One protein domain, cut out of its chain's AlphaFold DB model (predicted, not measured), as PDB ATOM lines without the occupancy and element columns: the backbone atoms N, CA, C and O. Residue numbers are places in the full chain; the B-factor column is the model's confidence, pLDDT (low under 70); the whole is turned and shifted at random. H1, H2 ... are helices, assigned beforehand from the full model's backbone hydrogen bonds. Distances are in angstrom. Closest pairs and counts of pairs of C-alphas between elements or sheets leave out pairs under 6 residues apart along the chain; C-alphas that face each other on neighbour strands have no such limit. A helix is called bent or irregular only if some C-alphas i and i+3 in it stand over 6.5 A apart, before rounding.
ATOM      1  N   VAL A  72     103.462  66.655  81.611       94.69
ATOM      2  CA  VAL A  72     103.521  67.915  82.377       94.69
ATOM      3  C   VAL A  72     104.631  67.847  83.436       94.69
ATOM      4  O   VAL A  72     105.423  68.778  83.557       94.69
ATOM      5  N   GLY A  73     104.741  66.717  84.146       93.19
ATOM      6  CA  GLY A  73     105.818  66.473  85.115       93.19
ATOM      7  C   GLY A  73     107.201  66.450  84.462       93.19
ATOM      8  O   GLY A  73     108.108  67.123  84.935       93.19
ATOM      9  N   GLN A  74     107.340  65.796  83.302       95.25
ATOM     10  CA  GLN A  74     108.602  65.764  82.551       95.25
ATOM     11  C   GLN A  74     109.090  67.153  82.127       95.25
ATOM     12  O   GLN A  74     110.297  67.352  82.010       95.25
ATOM     13  N   ILE A  75     108.178  68.097  81.884       95.75
ATOM     14  CA  ILE A  75     108.531  69.491  81.588       95.75
ATOM     15  C   ILE A  75     108.967  70.208  82.868       95.75
ATOM     16  O   ILE A  75     110.020  70.837  82.871       95.75
ATOM     17  N   ARG A  76     108.206  70.078  83.963       94.19
ATOM     18  CA  ARG A  76     108.517  70.720  85.255       94.19
ATOM     19  C   ARG A  76     109.861  70.279  85.832       94.19
ATOM     20  O   ARG A  76     110.613  71.097  86.345       94.19
ATOM     21  N   GLU A  77     110.158  68.990  85.733       94.31
ATOM     22  CA  GLU A  77     111.329  68.358  86.347       94.31
ATOM     23  C   GLU A  77     112.538  68.308  85.405       94.31
ATOM     24  O   GLU A  77     113.562  67.688  85.715       94.31
ATOM     25  N   ARG A  78     112.445  68.938  84.226       94.75
ATOM     26  CA  ARG A  78     113.530  68.912  83.250       94.75
ATOM     27  C   ARG A  78     114.754  69.640  83.807       94.75
ATOM     28  O   ARG A  78     114.696  70.820  84.133       94.75
ATOM     29  N   LYS A  79     115.887  68.934  83.849       93.88
ATOM     30  CA  LYS A  79     117.191  69.493  84.224       93.88
ATOM     31  C   LYS A  79     118.035  69.747  82.981       93.88
ATOM     32  O   LYS A  79     118.160  68.871  82.122       93.88
ATOM     33  N   PHE A  80     118.633  70.930  82.910       93.62
ATOM     34  CA  PHE A  80     119.612  71.295  81.889       93.62
ATOM     35  C   PHE A  80     121.009  71.374  82.502       93.62
ATOM     36  O   PHE A  80     121.161  71.543  83.709       93.62
ATOM     37  N   PRO A  89     118.955  79.809  85.219       94.31
ATOM     38  CA  PRO A  89     118.173  78.636  85.582       94.31
ATOM     39  C   PRO A  89     116.824  78.977  86.220       94.31
ATOM     40  O   PRO A  89     115.851  78.259  85.978       94.31
ATOM     41  N   ALA A  90     116.733  80.052  87.011       95.19
ATOM     42  CA  ALA A  90     115.487  80.429  87.674       95.19
ATOM     43  C   ALA A  90     114.423  80.874  86.658       95.19
ATOM     44  O   ALA A  90     113.284  80.397  86.699       95.19
ATOM     45  N   GLU A  91     114.808  81.713  85.696       96.38
ATOM     46  CA  GLU A  91     113.937  82.131  84.597       96.38
ATOM     47  C   GLU A  91     113.486  80.935  83.745       96.38
ATOM     48  O   GLU A  91     112.295  80.789  83.444       96.38
ATOM     49  N   VAL A  92     114.412  80.027  83.417       96.62
ATOM     50  CA  VAL A  92     114.099  78.803  82.667       96.62
ATOM     51  C   VAL A  92     113.085  77.946  83.427       96.62
ATOM     52  O   VAL A  92     112.109  77.483  82.834       96.62
ATOM     53  N   HIS A  93     113.254  77.760  84.738       95.81
ATOM     54  CA  HIS A  93     112.303  77.004  85.555       95.81
ATOM     55  C   HIS A  93     110.921  77.670  85.613       95.81
ATOM     56  O   HIS A  93     109.908  76.982  85.452       95.81
ATOM     57  N   ALA A  94     110.857  78.995  85.766       97.25
ATOM     58  CA  ALA A  94     109.597  79.737  85.747       97.25
ATOM     59  C   ALA A  94     108.885  79.629  84.386       97.25
ATOM     60  O   ALA A  94     107.665  79.446  84.316       97.25
ATOM     61  N   PHE A  95     109.639  79.687  83.286       97.50
ATOM     62  CA  PHE A  95     109.107  79.476  81.943       97.50
ATOM     63  C   PHE A  95     108.559  78.055  81.762       97.50
ATOM     64  O   PHE A  95     107.411  77.892  81.346       97.50
ATOM     65  N   LEU A  96     109.328  77.030  82.136       97.75
ATOM     66  CA  LEU A  96     108.883  75.638  82.047       97.75
ATOM     67  C   LEU A  96     107.627  75.373  82.879       97.75
ATOM     68  O   LEU A  96     106.772  74.594  82.455       97.75
ATOM     69  N   TYR A  97     107.475  76.032  84.030       97.44
ATOM     70  CA  TYR A  97     106.268  75.909  84.841       97.44
ATOM     71  C   TYR A  97     105.022  76.423  84.107       97.44
ATOM     72  O   TYR A  97     103.992  75.742  84.104       97.44
ATOM     73  N   ARG A  98     105.126  77.577  83.429       98.31
ATOM     74  CA  ARG A  98     104.045  78.128  82.593       98.31
ATOM     75  C   ARG A  98     103.720  77.208  81.419       98.31
ATOM     76  O   ARG A  98     102.574  76.798  81.280       98.31
ATOM     77  N   VAL A  99     104.737  76.767  80.676       98.25
ATOM     78  CA  VAL A  99     104.569  75.832  79.546       98.25
ATOM     79  C   VAL A  99     103.905  74.524  79.984       98.25
ATOM     80  O   VAL A  99     103.049  73.984  79.284       98.25
ATOM     81  N   ALA A 100     104.274  73.998  81.151       97.62
ATOM     82  CA  ALA A 100     103.650  72.805  81.707       97.62
ATOM     83  C   ALA A 100     102.164  73.038  82.041       97.62
ATOM     84  O   ALA A 100     101.344  72.141  81.833       97.62
ATOM     85  N   GLY A 101     101.819  74.233  82.532       98.00
ATOM     86  CA  GLY A 101     100.438  74.672  82.732       98.00
ATOM     87  C   GLY A 101      99.652  74.719  81.423       98.00
ATOM     88  O   GLY A 101      98.601  74.087  81.319       98.00
ATOM     89  N   ASP A 102     100.202  75.363  80.397       98.19
ATOM     90  CA  ASP A 102      99.565  75.476  79.081       98.19
ATOM     91  C   ASP A 102      99.349  74.102  78.435       98.19
ATOM     92  O   ASP A 102      98.277  73.813  77.898       98.19
ATOM     93  N   LEU A 103     100.327  73.194  78.553       96.88
ATOM     94  CA  LEU A 103     100.183  71.816  78.080       96.88
ATOM     95  C   LEU A 103      99.062  71.069  78.817       96.88
ATOM     96  O   LEU A 103      98.349  70.270  78.202       96.88
ATOM     97  N   ALA A 104      98.911  71.288  80.126       96.81
ATOM     98  CA  ALA A 104      97.843  70.671  80.905       96.81
ATOM     99  C   ALA A 104      96.463  71.173  80.450       96.81
ATOM    100  O   ALA A 104      95.560  70.356  80.246       96.81
ATOM    101  N   LEU A 105      96.322  72.482  80.223       98.00
ATOM    102  CA  LEU A 105      95.093  73.084  79.698       98.00
ATOM    103  C   LEU A 105      94.764  72.545  78.301       98.00
ATOM    104  O   LEU A 105      93.683  71.995  78.098       98.00
ATOM    105  N   ALA A 106      95.727  72.566  77.377       96.25
ATOM    106  CA  ALA A 106      95.532  72.067  76.018       96.25
ATOM    107  C   ALA A 106      95.105  70.588  75.985       96.25
ATOM    108  O   ALA A 106      94.254  70.191  75.188       96.25
ATOM    109  N   ARG A 107      95.664  69.749  76.867       94.12
ATOM    110  CA  ARG A 107      95.276  68.333  76.984       94.12
ATOM    111  C   ARG A 107      93.877  68.147  77.545       94.12
ATOM    112  O   ARG A 107      93.155  67.261  77.078       94.12
ATOM    113  N   ARG A 108      93.496  68.954  78.534       97.12
ATOM    114  CA  ARG A 108      92.140  68.954  79.088       97.12
ATOM    115  C   ARG A 108      91.128  69.316  78.006       97.12
ATOM    116  O   ARG A 108      90.164  68.578  77.817       97.12
ATOM    117  N   ASP A 109      91.385  70.380  77.257       97.62
ATOM    118  CA  ASP A 109      90.496  70.829  76.186       97.62
ATOM    119  C   ASP A 109      90.409  69.798  75.060       97.62
ATOM    120  O   ASP A 109      89.314  69.441  74.624       97.62
ATOM    121  N   ALA A 110      91.541  69.217  74.653       95.88
ATOM    122  CA  ALA A 110      91.553  68.128  73.679       95.88
ATOM    123  C   ALA A 110      90.727  66.916  74.142       95.88
ATOM    124  O   ALA A 110      90.009  66.320  73.336       95.88
ATOM    125  N   SER A 111      90.789  66.571  75.432       95.69
ATOM    126  CA  SER A 111      89.998  65.477  76.013       95.69
ATOM    127  C   SER A 111      88.505  65.808  75.984       95.69
ATOM    128  O   SER A 111      87.714  65.017  75.473       95.69
ATOM    129  N   ARG A 112      88.129  67.027  76.392       97.56
ATOM    130  CA  ARG A 112      86.748  67.522  76.312       97.56
ATOM    131  C   ARG A 112      86.206  67.464  74.882       97.56
ATOM    132  O   ARG A 112      85.097  66.986  74.655       97.56
ATOM    133  N   TYR A 113      86.970  67.939  73.902       96.75
ATOM    134  CA  TYR A 113      86.542  67.899  72.504       96.75
ATOM    135  C   TYR A 113      86.465  66.474  71.962       96.75
ATOM    136  O   TYR A 113      85.608  66.183  71.128       96.75
ATOM    137  N   ALA A 114      87.338  65.570  72.405       95.19
ATOM    138  CA  ALA A 114      87.256  64.163  72.033       95.19
ATOM    139  C   ALA A 114      85.968  63.522  72.571       95.19
ATOM    140  O   ALA A 114      85.267  62.857  71.807       95.19
ATOM    141  N   GLU A 115      85.628  63.774  73.835       97.62
ATOM    142  CA  GLU A 115      84.381  63.323  74.458       97.62
ATOM    143  C   GLU A 115      83.160  63.859  73.710       97.62
ATOM    144  O   GLU A 115      82.301  63.079  73.297       97.62
ATOM    145  N   GLU A 116      83.113  65.160  73.435       97.25
ATOM    146  CA  GLU A 116      81.991  65.761  72.712       97.25
ATOM    147  C   GLU A 116      81.848  65.179  71.301       97.25
ATOM    148  O   GLU A 116      80.769  64.755  70.881       97.25
ATOM    149  N   ASN A 117      82.968  65.016  70.597       96.94
ATOM    150  CA  ASN A 117      82.989  64.335  69.309       96.94
ATOM    151  C   ASN A 117      82.474  62.893  69.399       96.94
ATOM    152  O   ASN A 117      81.853  62.412  68.449       96.94
ATOM    153  N   THR A 118      82.750  62.171  70.489       97.44
ATOM    154  CA  THR A 118      82.228  60.809  70.670       97.44
ATOM    155  C   THR A 118      80.715  60.804  70.868       97.44
ATOM    156  O   THR A 118      80.043  59.980  70.244       97.44
ATOM    157  N   ARG A 119      80.168  61.763  71.628       97.81
ATOM    158  CA  ARG A 119      78.721  61.914  71.848       97.81
ATOM    159  C   ARG A 119      77.987  62.244  70.556       97.81
ATOM    160  O   ARG A 119      77.053  61.532  70.189       97.81
ATOM    161  N   ILE A 120      78.467  63.240  69.810       97.00
ATOM    162  CA  ILE A 120      77.892  63.626  68.514       97.00
ATOM    163  C   ILE A 120      77.917  62.438  67.547       97.00
ATOM    164  O   ILE A 120      76.911  62.118  66.916       97.00
ATOM    165  N   LYS A 121      79.045  61.720  67.456       95.44
ATOM    166  CA  LYS A 121      79.150  60.534  66.590       95.44
ATOM    167  C   LYS A 121      78.190  59.422  67.003       95.44
ATOM    168  O   LYS A 121      77.642  58.759  66.125       95.44
ATOM    169  N   ALA A 122      77.989  59.208  68.301       96.19
ATOM    170  CA  ALA A 122      77.039  58.220  68.798       96.19
ATOM    171  C   ALA A 122      75.593  58.598  68.435       96.19
ATOM    172  O   ALA A 122      74.870  57.754  67.908       96.19
ATOM    173  N   ALA A 123      75.206  59.863  68.624       96.56
ATOM    174  CA  ALA A 123      73.885  60.373  68.255       96.56
ATOM    175  C   ALA A 123      73.627  60.282  66.743       96.56
ATOM    176  O   ALA A 123      72.575  59.819  66.307       96.56
ATOM    177  N   LEU A 124      74.615  60.646  65.920       96.44
ATOM    178  CA  LEU A 124      74.504  60.507  64.468       96.44
ATOM    179  C   LEU A 124      74.372  59.042  64.049       96.44
ATOM    180  O   LEU A 124      73.582  58.726  63.164       96.44
ATOM    181  N   LYS A 125      75.116  58.133  64.689       92.31
ATOM    182  CA  LYS A 125      75.026  56.699  64.403       92.31
ATOM    183  C   LYS A 125      73.653  56.134  64.777       92.31
ATOM    184  O   LYS A 125      73.102  55.371  63.988       92.31
ATOM    185  N   SER A 126      73.105  56.507  65.935       93.62
ATOM    186  CA  SER A 126      71.787  56.033  66.384       93.62
ATOM    187  C   SER A 126      70.650  56.592  65.528       93.62
ATOM    188  O   SER A 126      69.710  55.872  65.191       93.62
ATOM    189  N   TRP A 127      70.751  57.855  65.111       95.06
ATOM    190  CA  TRP A 127      69.822  58.438  64.151       95.06
ATOM    191  C   TRP A 127      69.895  57.702  62.807       95.06
ATOM    192  O   TRP A 127      68.878  57.222  62.314       95.06
ATOM    193  N   GLN A 128      71.095  57.490  62.255       92.94
ATOM    194  CA  GLN A 128      71.240  56.752  60.996       92.94
ATOM    195  C   GLN A 128      70.704  55.323  61.070       92.94
ATOM    196  O   GLN A 128      70.047  54.890  60.128       92.94
ATOM    197  N   SER A 129      70.932  54.588  62.162       89.00
ATOM    198  CA  SER A 129      70.395  53.225  62.290       89.00
ATOM    199  C   SER A 129      68.869  53.181  62.280       89.00
ATOM    200  O   SER A 129      68.298  52.183  61.863       89.00
ATOM    201  N   ARG A 130      68.204  54.258  62.716       89.19
ATOM    202  CA  ARG A 130      66.738  54.360  62.716       89.19
ATOM    203  C   ARG A 130      66.165  54.750  61.354       89.19
ATOM    204  O   ARG A 130      65.034  54.390  61.063       89.19
ATOM    205  N   PHE A 131      66.929  55.486  60.545       84.25
ATOM    206  CA  PHE A 131      66.439  56.125  59.318       84.25
ATOM    207  C   PHE A 131      67.168  55.683  58.039       84.25
ATOM    208  O   PHE A 131      67.003  56.317  57.002       84.25
TER     209      PHE A 131
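Overview. This is residues 72 to 80 and 89 to 131 of the 137 residues of the protein "DivIVA protein" of Micromonospora sp. M42 (UniProt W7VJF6). One long helix, H2, makes a rod, and the short helix H1 packs on its side within the half where H2 begins. The other half of H2, residues 108 to 131, sticks out with nothing beside it. The printed part has 52 residues, with two named helices, H1 and then H2, and no named strand, and the class is all helix. It is extended, with a radius of gyration of the C-alphas of 19.0 A, and its C-alphas span 62 by 13 by 9 A.

Arrangement. H1, residues 72 to 76, and H2, residues 89 to 131, touch, with 13 pairs of C-alphas within 8 A. The closest C-alphas of the two are those of Val 72 and Ala 100, 4.9 A apart. H2 touches H1 with residues 93 to 104 alone. The centres of the two helices are 18.1 A apart. Residues 108 to 131, which belong to H2, stand free. In H1 and H2 every O i to N i+4 pair of the backbone is within hydrogen-bond range.

Along the chain. H1 begins with C-alpha 72 at (103.521, 67.915, 82.377) and ends with C-alpha 76 at (108.517, 70.720, 85.255), 6.4 A from first to last C-alpha. Residues 77 to 80 follow it and belong to no named element. H2 has 43 residues and measures 62.2 A from C-alpha 89 at (118.173, 78.636, 85.582) to C-alpha 131 at (66.439, 56.125, 59.318). It is not bent.

Size, cuts and confidence. The two C-alphas farthest apart are those of Pro 89 and Phe 131, 62.2 A. Residues 81 to 88 are cut out and not printed, and C-alphas 80 and 89 are 8.3 A apart across the cut. The link from H1 to H2 runs across this cut. The mean pLDDT of the printed part of this model is 95.6, and no printed residue is under 70.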